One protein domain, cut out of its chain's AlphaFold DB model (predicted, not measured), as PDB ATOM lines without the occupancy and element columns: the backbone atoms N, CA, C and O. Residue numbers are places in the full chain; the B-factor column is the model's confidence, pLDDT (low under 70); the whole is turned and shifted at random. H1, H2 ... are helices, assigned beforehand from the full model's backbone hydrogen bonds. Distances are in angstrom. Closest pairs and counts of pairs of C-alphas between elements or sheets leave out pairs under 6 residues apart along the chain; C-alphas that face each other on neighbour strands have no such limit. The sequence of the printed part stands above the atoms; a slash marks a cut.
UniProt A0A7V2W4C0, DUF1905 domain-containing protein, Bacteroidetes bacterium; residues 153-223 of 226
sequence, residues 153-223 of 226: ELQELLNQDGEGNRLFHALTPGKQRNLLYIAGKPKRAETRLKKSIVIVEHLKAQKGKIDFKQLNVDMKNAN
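AT A GLANCE: This is residues 153 to 223 of the 226 residues of the protein "DUF1905 domain-containing protein" of Bacteroidetes bacterium (UniProt A0A7V2W4C0). The long helix H4 runs through the middle of a compact all-helix domain and the other four helices pack on it: H1 and H2, set at a corner, on one side, H5 on the opposite side, and H3 folded back with H4 as a hairpin. The 71 printed residues have five named helices, H1 to H5 in chain order, and no named strand. The radius of gyration of the C-alphas is 10.9 A, and the spans are 28 by 26 by 20 A.

IN THESE COORDINATES: H1, residues 153 to 160, begins at C-alpha 153 (141.550, 152.205, 130.225). H2 is residues 162 to 169, H3 173 to 184 (15.9 A), H4 189 to 205 (24.3 A). H5, residues 212 to 223 (17.0 A), ends at C-alpha 223 (131.091, 161.150, 140.072).

HOW THE PARTS SIT: H4 is the hub. Its closest C-alphas to H1 are Leu 193 and Glu 153, 5.1 A; to H5, Val 198 and Met 219, 6.5 A. H4 touches H2 with residues 200 to 204 alone, about perpendicular at 89 degrees, the closest C-alphas being those of Val 200 and Gly 164, 5.2 A. H3 and H4 form a helical hairpin, a steep tilt of 38 degrees, opposite ways; the C-alphas of Ala 183 and Arg 192 are closest, 5.2 A. H1 and H5 are apart. Every O i to N i+4 pair is within hydrogen-bond range in H1, H2, H3 and H4; in H5, 6 of 8.

THE WHOLE: The C-alphas farthest apart, of Lys 187 and Lys 207, are 29.3 A apart. The printed part has no cut, no link is long, and no printed residue is under 70 in pLDDT.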
ATOM      1  N   GLU A 153     142.258 152.635 129.015       95.75
ATOM      2  CA  GLU A 153     141.550 152.205 130.225       95.75
ATOM      3  C   GLU A 153     140.279 151.405 129.915       95.75
ATOM      4  O   GLU A 153     139.876 150.548 130.699       95.75
ATOM      5  N   LEU A 154     139.648 151.662 128.762       96.31
ATOM      6  CA  LEU A 154     138.533 150.848 128.283       96.31
ATOM      7  C   LEU A 154     139.044 149.542 127.676       96.31
ATOM      8  O   LEU A 154     138.430 148.505 127.892       96.31
ATOM      9  N   GLN A 155     140.144 149.576 126.918       96.81
ATOM     10  CA  GLN A 155     140.704 148.372 126.309       96.81
ATOM     11  C   GLN A 155     141.129 147.368 127.378       96.81
ATOM     12  O   GLN A 155     140.773 146.202 127.263       96.81
ATOM     13  N   GLU A 156     141.811 147.818 128.430       96.94
ATOM     14  CA  GLU A 156     142.243 146.928 129.506       96.94
ATOM     15  C   GLU A 156     141.064 146.404 130.338       96.94
ATOM     16  O   GLU A 156     141.004 145.214 130.641       96.94
ATOM     17  N   LEU A 157     140.039 147.227 130.587       96.06
ATOM     18  CA  LEU A 157     138.803 146.745 131.208       96.06
ATOM     19  C   LEU A 157     138.094 145.671 130.357       96.06
ATOM     20  O   LEU A 157     137.578 144.708 130.914       96.06
ATOM     21  N   LEU A 158     138.094 145.788 129.022       96.50
ATOM     22  CA  LEU A 158     137.566 144.740 128.130       96.50
ATOM     23  C   LEU A 158     138.521 143.540 127.957       96.50
ATOM     24  O   LEU A 158     138.087 142.485 127.496       96.50
ATOM     25  N   ASN A 159     139.803 143.664 128.307       97.00
ATOM     26  CA  ASN A 159     140.715 142.517 128.379       97.00
ATOM     27  C   ASN A 159     140.400 141.661 129.617       97.00
ATOM     28  O   ASN A 159     140.454 140.435 129.543       97.00
ATOM     29  N   GLN A 160     140.042 142.308 130.732       96.38
ATOM     30  CA  GLN A 160     139.764 141.664 132.019       96.38
ATOM     31  C   GLN A 160     138.307 141.177 132.146       96.38
ATOM     32  O   GLN A 160     138.073 140.044 132.568       96.38
ATOM     33  N   ASP A 161     137.316 141.982 131.746       95.62
ATOM     34  CA  ASP A 161     135.898 141.596 131.767       95.62
ATOM     35  C   ASP A 161     135.458 140.994 130.422       95.62
ATOM     36  O   ASP A 161     135.021 141.687 129.495       95.62
ATOM     37  N   GLY A 162     135.535 139.664 130.331       96.44
ATOM     38  CA  GLY A 162     135.097 138.904 129.160       96.44
ATOM     39  C   GLY A 162     133.598 139.020 128.840       96.44
ATOM     40  O   GLY A 162     133.218 138.895 127.670       96.44
ATOM     41  N   GLU A 163     132.732 139.305 129.822       96.19
ATOM     42  CA  GLU A 163     131.321 139.584 129.541       96.19
ATOM     43  C   GLU A 163     131.160 140.987 128.952       96.19
ATOM     44  O   GLU A 163     130.561 141.130 127.883       96.19
ATOM     45  N   GLY A 164     131.735 142.002 129.598       95.44
ATOM     46  CA  GLY A 164     131.764 143.377 129.107       95.44
ATOM     47  C   GLY A 164     132.298 143.464 127.678       95.44
ATOM     48  O   GLY A 164     131.699 144.121 126.826       95.44
ATOM     49  N   ASN A 165     133.365 142.719 127.381       97.00
ATOM     50  CA  ASN A 165     133.967 142.611 126.054       97.00
ATOM     51  C   ASN A 165     132.998 142.045 125.007       97.00
ATOM     52  O   ASN A 165     132.808 142.643 123.942       97.00
ATOM     53  N   ARG A 166     132.335 140.926 125.328       97.12
ATOM     54  CA  ARG A 166     131.310 140.295 124.482       97.12
ATOM     55  C   ARG A 166     130.135 141.241 124.231       97.12
ATOM     56  O   ARG A 166     129.703 141.390 123.088       97.12
ATOM     57  N   LEU A 167     129.624 141.889 125.278       96.31
ATOM     58  CA  LEU A 167     128.482 142.800 125.184       96.31
ATOM     59  C   LEU A 167     128.832 144.066 124.389       96.31
ATOM     60  O   LEU A 167     128.041 144.479 123.545       96.31
ATOM     61  N   PHE A 168     130.027 144.636 124.576       96.12
ATOM     62  CA  PHE A 168     130.525 145.764 123.785       96.12
ATOM     63  C   PHE A 168     130.689 145.399 122.301       96.12
ATOM     64  O   PHE A 168     130.243 146.141 121.420       96.12
ATOM     65  N   HIS A 169     131.288 144.246 121.995       95.38
ATOM     66  CA  HIS A 169     131.496 143.815 120.612       95.38
ATOM     67  C   HIS A 169     130.202 143.404 119.889       95.38
ATOM     68  O   HIS A 169     130.143 143.526 118.667       95.38
ATOM     69  N   ALA A 170     129.144 143.024 120.616       95.50
ATOM     70  CA  ALA A 170     127.807 142.786 120.063       95.50
ATOM     71  C   ALA A 170     127.026 144.073 119.700       95.50
ATOM     72  O   ALA A 170     125.987 144.007 119.038       95.50
ATOM     73  N   LEU A 171     127.490 145.257 120.121       94.38
ATOM     74  CA  LEU A 171     126.865 146.534 119.764       94.38
ATOM     75  C   LEU A 171     127.099 146.901 118.292       94.38
ATOM     76  O   LEU A 171     128.142 146.620 117.708       94.38
ATOM     77  N   THR A 172     126.174 147.667 117.706       92.94
ATOM     78  CA  THR A 172     126.395 148.252 116.376       92.94
ATOM     79  C   THR A 172     127.576 149.243 116.394       92.94
ATOM     80  O   THR A 172     127.745 149.962 117.386       92.94
ATOM     81  N   PRO A 173     128.346 149.396 115.295       90.56
ATOM     82  CA  PRO A 173     129.508 150.296 115.258       90.56
ATOM     83  C   PRO A 173     129.202 151.765 115.596       90.56
ATOM     84  O   PRO A 173     130.076 152.503 116.043       90.56
ATOM     85  N   GLY A 174     127.954 152.214 115.409       89.94
ATOM     86  CA  GLY A 174     127.499 153.529 115.872       89.94
ATOM     87  C   GLY A 174     127.416 153.636 117.399       89.94
ATOM     88  O   GLY A 174     127.875 154.624 117.968       89.94
ATOM     89  N   LYS A 175     126.890 152.603 118.075       92.75
ATOM     90  CA  LYS A 175     126.824 152.542 119.545       92.75
ATOM     91  C   LYS A 175     128.217 152.399 120.159       92.75
ATOM     92  O   LYS A 175     128.538 153.173 121.055       92.75
ATOM     93  N   GLN A 176     129.057 151.506 119.624       94.50
ATOM     94  CA  GLN A 176     130.462 151.360 120.043       94.50
ATOM     95  C   GLN A 176     131.190 152.707 119.996       94.50
ATOM     96  O   GLN A 176     131.751 153.150 120.993       94.50
ATOM     97  N   ARG A 177     131.096 153.424 118.871       92.25
ATOM     98  CA  ARG A 177     131.732 154.736 118.706       92.25
ATOM     99  C   ARG A 177     131.219 155.795 119.685       92.25
ATOM    100  O   ARG A 177     132.019 156.586 120.176       92.25
ATOM    101  N   ASN A 178     129.923 155.808 120.001       93.12
ATOM    102  CA  ASN A 178     129.389 156.710 121.026       93.12
ATOM    103  C   ASN A 178     129.997 156.415 122.407       93.12
ATOM    104  O   ASN A 178     130.328 157.351 123.129       93.12
ATOM    105  N   LEU A 179     130.210 155.141 122.751       94.75
ATOM    106  CA  LEU A 179     130.901 154.754 123.983       94.75
ATOM    107  C   LEU A 179     132.373 155.175 123.984       94.75
ATOM    108  O   LEU A 179     132.810 155.791 124.953       94.75
ATOM    109  N   LEU A 180     133.110 154.941 122.890       95.25
ATOM    110  CA  LEU A 180     134.502 155.401 122.762       95.25
ATOM    111  C   LEU A 180     134.613 156.923 122.914       95.25
ATOM    112  O   LEU A 180     135.523 157.411 123.578       95.25
ATOM    113  N   TYR A 181     133.658 157.679 122.366       93.00
ATOM    114  CA  TYR A 181     133.594 159.126 122.567       93.00
ATOM    115  C   TYR A 181     133.336 159.502 124.034       93.00
ATOM    116  O   TYR A 181     133.991 160.400 124.558       93.00
ATOM    117  N   ILE A 182     132.408 158.829 124.722       93.19
ATOM    118  CA  ILE A 182     132.095 159.104 126.136       93.19
ATOM    119  C   ILE A 182     133.294 158.778 127.045       93.19
ATOM    120  O   ILE A 182     133.621 159.591 127.917       93.19
ATOM    121  N   ALA A 183     133.949 157.637 126.816       94.62
ATOM    122  CA  ALA A 183     135.095 157.146 127.581       94.62
ATOM    123  C   ALA A 183     136.396 157.910 127.286       94.62
ATOM    124  O   ALA A 183     137.140 158.203 128.213       94.62
ATOM    125  N   GLY A 184     136.665 158.274 126.026       92.88
ATOM    126  CA  GLY A 184     137.905 158.942 125.602       92.88
ATOM    127  C   GLY A 184     137.914 160.472 125.729       92.88
ATOM    128  O   GLY A 184     138.975 161.089 125.672       92.88
ATOM    129  N   LYS A 185     136.753 161.114 125.912       90.94
ATOM    130  CA  LYS A 185     136.632 162.581 126.050       90.94
ATOM    131  C   LYS A 185     137.327 163.196 127.288       90.94
ATOM    132  O   LYS A 185     137.766 164.346 127.178       90.94
ATOM    133  N   PRO A 186     137.420 162.539 128.462       92.38
ATOM    134  CA  PRO A 186     138.187 163.045 129.601       92.38
ATOM    135  C   PRO A 186     139.707 163.038 129.368       92.38
ATOM    136  O   PRO A 186     140.286 162.066 128.885       92.38
ATOM    137  N   LYS A 187     140.384 164.113 129.794       90.00
ATOM    138  CA  LYS A 187     141.849 164.231 129.683       90.00
ATOM    139  C   LYS A 187     142.619 163.351 130.681       90.00
ATOM    140  O   LYS A 187     143.707 162.892 130.351       90.00
ATOM    141  N   ARG A 188     142.080 163.135 131.888       93.62
ATOM    142  CA  ARG A 188     142.710 162.343 132.961       93.62
ATOM    143  C   ARG A 188     142.377 160.857 132.809       93.62
ATOM    144  O   ARG A 188     141.206 160.535 132.615       93.62
ATOM    145  N   ALA A 189     143.378 159.989 132.960       93.56
ATOM    146  CA  ALA A 189     143.237 158.533 132.857       93.56
ATOM    147  C   ALA A 189     142.211 157.967 133.851       93.56
ATOM    148  O   ALA A 189     141.259 157.308 133.455       93.56
ATOM    149  N   GLU A 190     142.319 158.353 135.124       92.00
ATOM    150  CA  GLU A 190     141.357 158.054 136.196       92.00
ATOM    151  C   GLU A 190     139.892 158.305 135.775       92.00
ATOM    152  O   GLU A 190     139.028 157.445 135.931       92.00
ATOM    153  N   THR A 191     139.606 159.456 135.156       92.81
ATOM    154  CA  THR A 191     138.255 159.795 134.685       92.81
ATOM    155  C   THR A 191     137.837 158.980 133.453       92.81
ATOM    156  O   THR A 191     136.646 158.739 133.267       92.81
ATOM    157  N   ARG A 192     138.778 158.536 132.608       94.88
ATOM    158  CA  ARG A 192     138.485 157.591 131.514       94.88
ATOM    159  C   ARG A 192     138.179 156.195 132.056       94.88
ATOM    160  O   ARG A 192     137.203 155.592 131.614       94.88
ATOM    161  N   LEU A 193     138.927 155.727 133.056       94.62
ATOM    162  CA  LEU A 193     138.687 154.457 133.747       94.62
ATOM    163  C   LEU A 193     137.318 154.443 134.442       94.62
ATOM    164  O   LEU A 193     136.502 153.577 134.133       94.62
ATOM    165  N   LYS A 194     137.011 155.448 135.279       93.56
ATOM    166  CA  LYS A 194     135.696 155.590 135.945       93.56
ATOM    167  C   LYS A 194     134.539 155.506 134.941       93.56
ATOM    168  O   LYS A 194     133.591 154.752 135.141       93.56
ATOM    169  N   LYS A 195     134.643 156.200 133.801       94.38
ATOM    170  CA  LYS A 195     133.641 156.116 132.724       94.38
ATOM    171  C   LYS A 195     133.591 154.766 132.017       94.38
ATOM    172  O   LYS A 195     132.510 154.347 131.617       94.38
ATOM    173  N   SER A 196     134.729 154.106 131.847       95.88
ATOM    174  CA  SER A 196     134.809 152.786 131.216       95.88
ATOM    175  C   SER A 196     134.098 151.731 132.064       95.88
ATOM    176  O   SER A 196     133.289 150.976 131.528       95.88
ATOM    177  N   ILE A 197     134.293 151.771 133.388       95.31
ATOM    178  CA  ILE A 197     133.588 150.923 134.362       95.31
ATOM    179  C   ILE A 197     132.073 151.136 134.260       95.31
ATOM    180  O   ILE A 197     131.337 150.184 134.018       95.31
ATOM    181  N   VAL A 198     131.599 152.386 134.333       95.31
ATOM    182  CA  VAL A 198     130.159 152.703 134.227       95.31
ATOM    183  C   VAL A 198     129.554 152.235 132.895       95.31
ATOM    184  O   VAL A 198     128.414 151.780 132.865       95.31
ATOM    185  N   ILE A 199     130.302 152.303 131.789       95.19
ATOM    186  CA  ILE A 199     129.854 151.796 130.480       95.19
ATOM    187  C   ILE A 199     129.690 150.272 130.488       95.19
ATOM    188  O   ILE A 199     128.691 149.769 129.968       95.19
ATOM    189  N   VAL A 200     130.656 149.544 131.049       95.50
ATOM    190  CA  VAL A 200     130.638 148.075 131.097       95.50
ATOM    191  C   VAL A 200     129.547 147.571 132.041       95.50
ATOM    192  O   VAL A 200     128.751 146.723 131.637       95.50
ATOM    193  N   GLU A 201     129.412 148.154 133.233       94.56
ATOM    194  CA  GLU A 201     128.347 147.782 134.173       94.56
ATOM    195  C   GLU A 201     126.950 148.138 133.651       94.56
ATOM    196  O   GLU A 201     126.032 147.325 133.761       94.56
ATOM    197  N   HIS A 202     126.779 149.282 132.975       94.44
ATOM    198  CA  HIS A 202     125.522 149.599 132.286       94.44
ATOM    199  C   HIS A 202     125.183 148.549 131.215       94.44
ATOM    200  O   HIS A 202     124.037 148.106 131.123       94.44
ATOM    201  N   LEU A 203     126.165 148.115 130.412       94.50
ATOM    202  CA  LEU A 203     125.960 147.071 129.403       94.50
ATOM    203  C   LEU A 203     125.564 145.730 130.028       94.50
ATOM    204  O   LEU A 203     124.670 145.068 129.497       94.50
ATOM    205  N   LYS A 204     126.186 145.343 131.146       94.00
ATOM    206  CA  LYS A 204     125.876 144.110 131.887       94.00
ATOM    207  C   LYS A 204     124.468 144.168 132.484       94.00
ATOM    208  O   LYS A 204     123.641 143.309 132.174       94.00
ATOM    209  N   ALA A 205     124.140 145.239 133.207       92.31
ATOM    210  CA  ALA A 205     122.808 145.474 133.772       92.31
ATOM    211  C   ALA A 205     121.695 145.463 132.702       92.31
ATOM    212  O   ALA A 205     120.636 144.867 132.905       92.31
ATOM    213  N   GLN A 206     121.949 146.061 131.533       91.06
ATOM    214  CA  GLN A 206     121.007 146.121 130.405       91.06
ATOM    215  C   GLN A 206     121.128 144.937 129.422       91.06
ATOM    216  O   GLN A 206     120.510 144.954 128.352       91.06
ATOM    217  N   LYS A 207     121.903 143.892 129.756       89.62
ATOM    218  CA  LYS A 207     122.094 142.663 128.955       89.62
ATOM    219  C   LYS A 207     122.462 142.943 127.486       89.62
ATOM    220  O   LYS A 207     121.867 142.391 126.560       89.62
ATOM    221  N   GLY A 208     123.407 143.859 127.266       84.38
ATOM    222  CA  GLY A 208     123.891 144.284 125.943       84.38
ATOM    223  C   GLY A 208     122.991 145.281 125.204       84.38
ATOM    224  O   GLY A 208     123.349 145.755 124.122       84.38
ATOM    225  N   LYS A 209     121.833 145.652 125.766       88.88
ATOM    226  CA  LYS A 209     121.099 146.847 125.322       88.88
ATOM    227  C   LYS A 209     121.799 148.095 125.865       88.88
ATOM    228  O   LYS A 209     122.664 148.019 126.729       88.88
ATOM    229  N   ILE A 210     121.456 149.253 125.306       88.56
ATOM    230  CA  ILE A 210     122.031 150.527 125.734       88.56
ATOM    231  C   ILE A 210     120.946 151.593 125.735       88.56
ATOM    232  O   ILE A 210     120.271 151.779 124.718       88.56
ATOM    233  N   ASP A 211     120.798 152.274 126.866       90.88
ATOM    234  CA  ASP A 211     119.933 153.437 127.012       90.88
ATOM    235  C   ASP A 211     120.806 154.643 127.369       90.88
ATOM    236  O   ASP A 211     121.339 154.757 128.470       90.88
ATOM    237  N   PHE A 212     120.957 155.564 126.416       88.19
ATOM    238  CA  PHE A 212     121.768 156.763 126.607       88.19
ATOM    239  C   PHE A 212     121.163 157.757 127.615       88.19
ATOM    240  O   PHE A 212     121.889 158.629 128.080       88.19
ATOM    241  N   LYS A 213     119.876 157.666 127.977       89.81
ATOM    242  CA  LYS A 213     119.303 158.451 129.081       89.81
ATOM    243  C   LYS A 213     119.775 157.880 130.412       89.81
ATOM    244  O   LYS A 213     120.360 158.620 131.197       89.81
ATOM    245  N   GLN A 214     119.591 156.574 130.621       90.44
ATOM    246  CA  GLN A 214     119.994 155.911 131.862       90.44
ATOM    247  C   GLN A 214     121.517 155.949 132.045       90.44
ATOM    248  O   GLN A 214     121.975 156.370 133.098       90.44
ATOM    249  N   LEU A 215     122.308 155.696 130.993       90.62
ATOM    250  CA  LEU A 215     123.769 155.833 131.045       90.62
ATOM    251  C   LEU A 215     124.212 157.244 131.471       90.62
ATOM    252  O   LEU A 215     125.220 157.382 132.150       90.62
ATOM    253  N   ASN A 216     123.470 158.302 131.113       90.56
ATOM    254  CA  ASN A 216     123.751 159.672 131.571       90.56
ATOM    255  C   ASN A 216     123.319 159.947 133.028       90.56
ATOM    256  O   ASN A 216     123.747 160.956 133.589       90.56
ATOM    257  N   VAL A 217     122.486 159.096 133.635       90.19
ATOM    258  CA  VAL A 217     122.189 159.099 135.080       90.19
ATOM    259  C   VAL A 217     123.270 158.314 135.822       90.19
ATOM    260  O   VAL A 217     123.883 158.854 136.736       90.19
ATOM    261  N   ASP A 218     123.598 157.108 135.357       88.62
ATOM    262  CA  ASP A 218     124.667 156.270 135.919       88.62
ATOM    263  C   ASP A 218     126.009 157.036 135.933       88.62
ATOM    264  O   ASP A 218     126.710 157.092 136.943       88.62
ATOM    265  N   MET A 219     126.312 157.739 134.832       89.62
ATOM    266  CA  MET A 219     127.468 158.631 134.672       89.62
ATOM    267  C   MET A 219     127.447 159.888 135.544       89.62
ATOM    268  O   MET A 219     128.480 160.552 135.595       89.62
ATOM    269  N   LYS A 220     126.318 160.274 136.152       87.19
ATOM    270  CA  LYS A 220     126.260 161.367 137.140       87.19
ATOM    271  C   LYS A 220     126.580 160.816 138.516       87.19
ATOM    272  O   LYS A 220     127.614 161.193 139.055       87.19
ATOM    273  N   ASN A 221     125.777 159.846 138.958       86.19
ATOM    274  CA  ASN A 221     125.899 159.164 140.244       86.19
ATOM    275  C   ASN A 221     127.345 158.689 140.484       86.19
ATOM    276  O   ASN A 221     127.894 158.849 141.567       86.19
ATOM    277  N   ALA A 222     128.007 158.160 139.451       80.12
ATOM    278  CA  ALA A 222     129.388 157.693 139.546       80.12
ATOM    279  C   ALA A 222     130.459 158.784 139.770       80.12
ATOM    280  O   ALA A 222     131.579 158.417 140.098       80.12
ATOM    281  N   ASN A 223     130.173 160.085 139.609       77.06
ATOM    282  CA  ASN A 223     131.091 161.150 140.072       77.06
ATOM    283  C   ASN A 223     130.789 161.594 141.512       77.06
ATOM    284  O   ASN A 223     131.605 162.294 142.103       77.06
TER     285      ASN A 223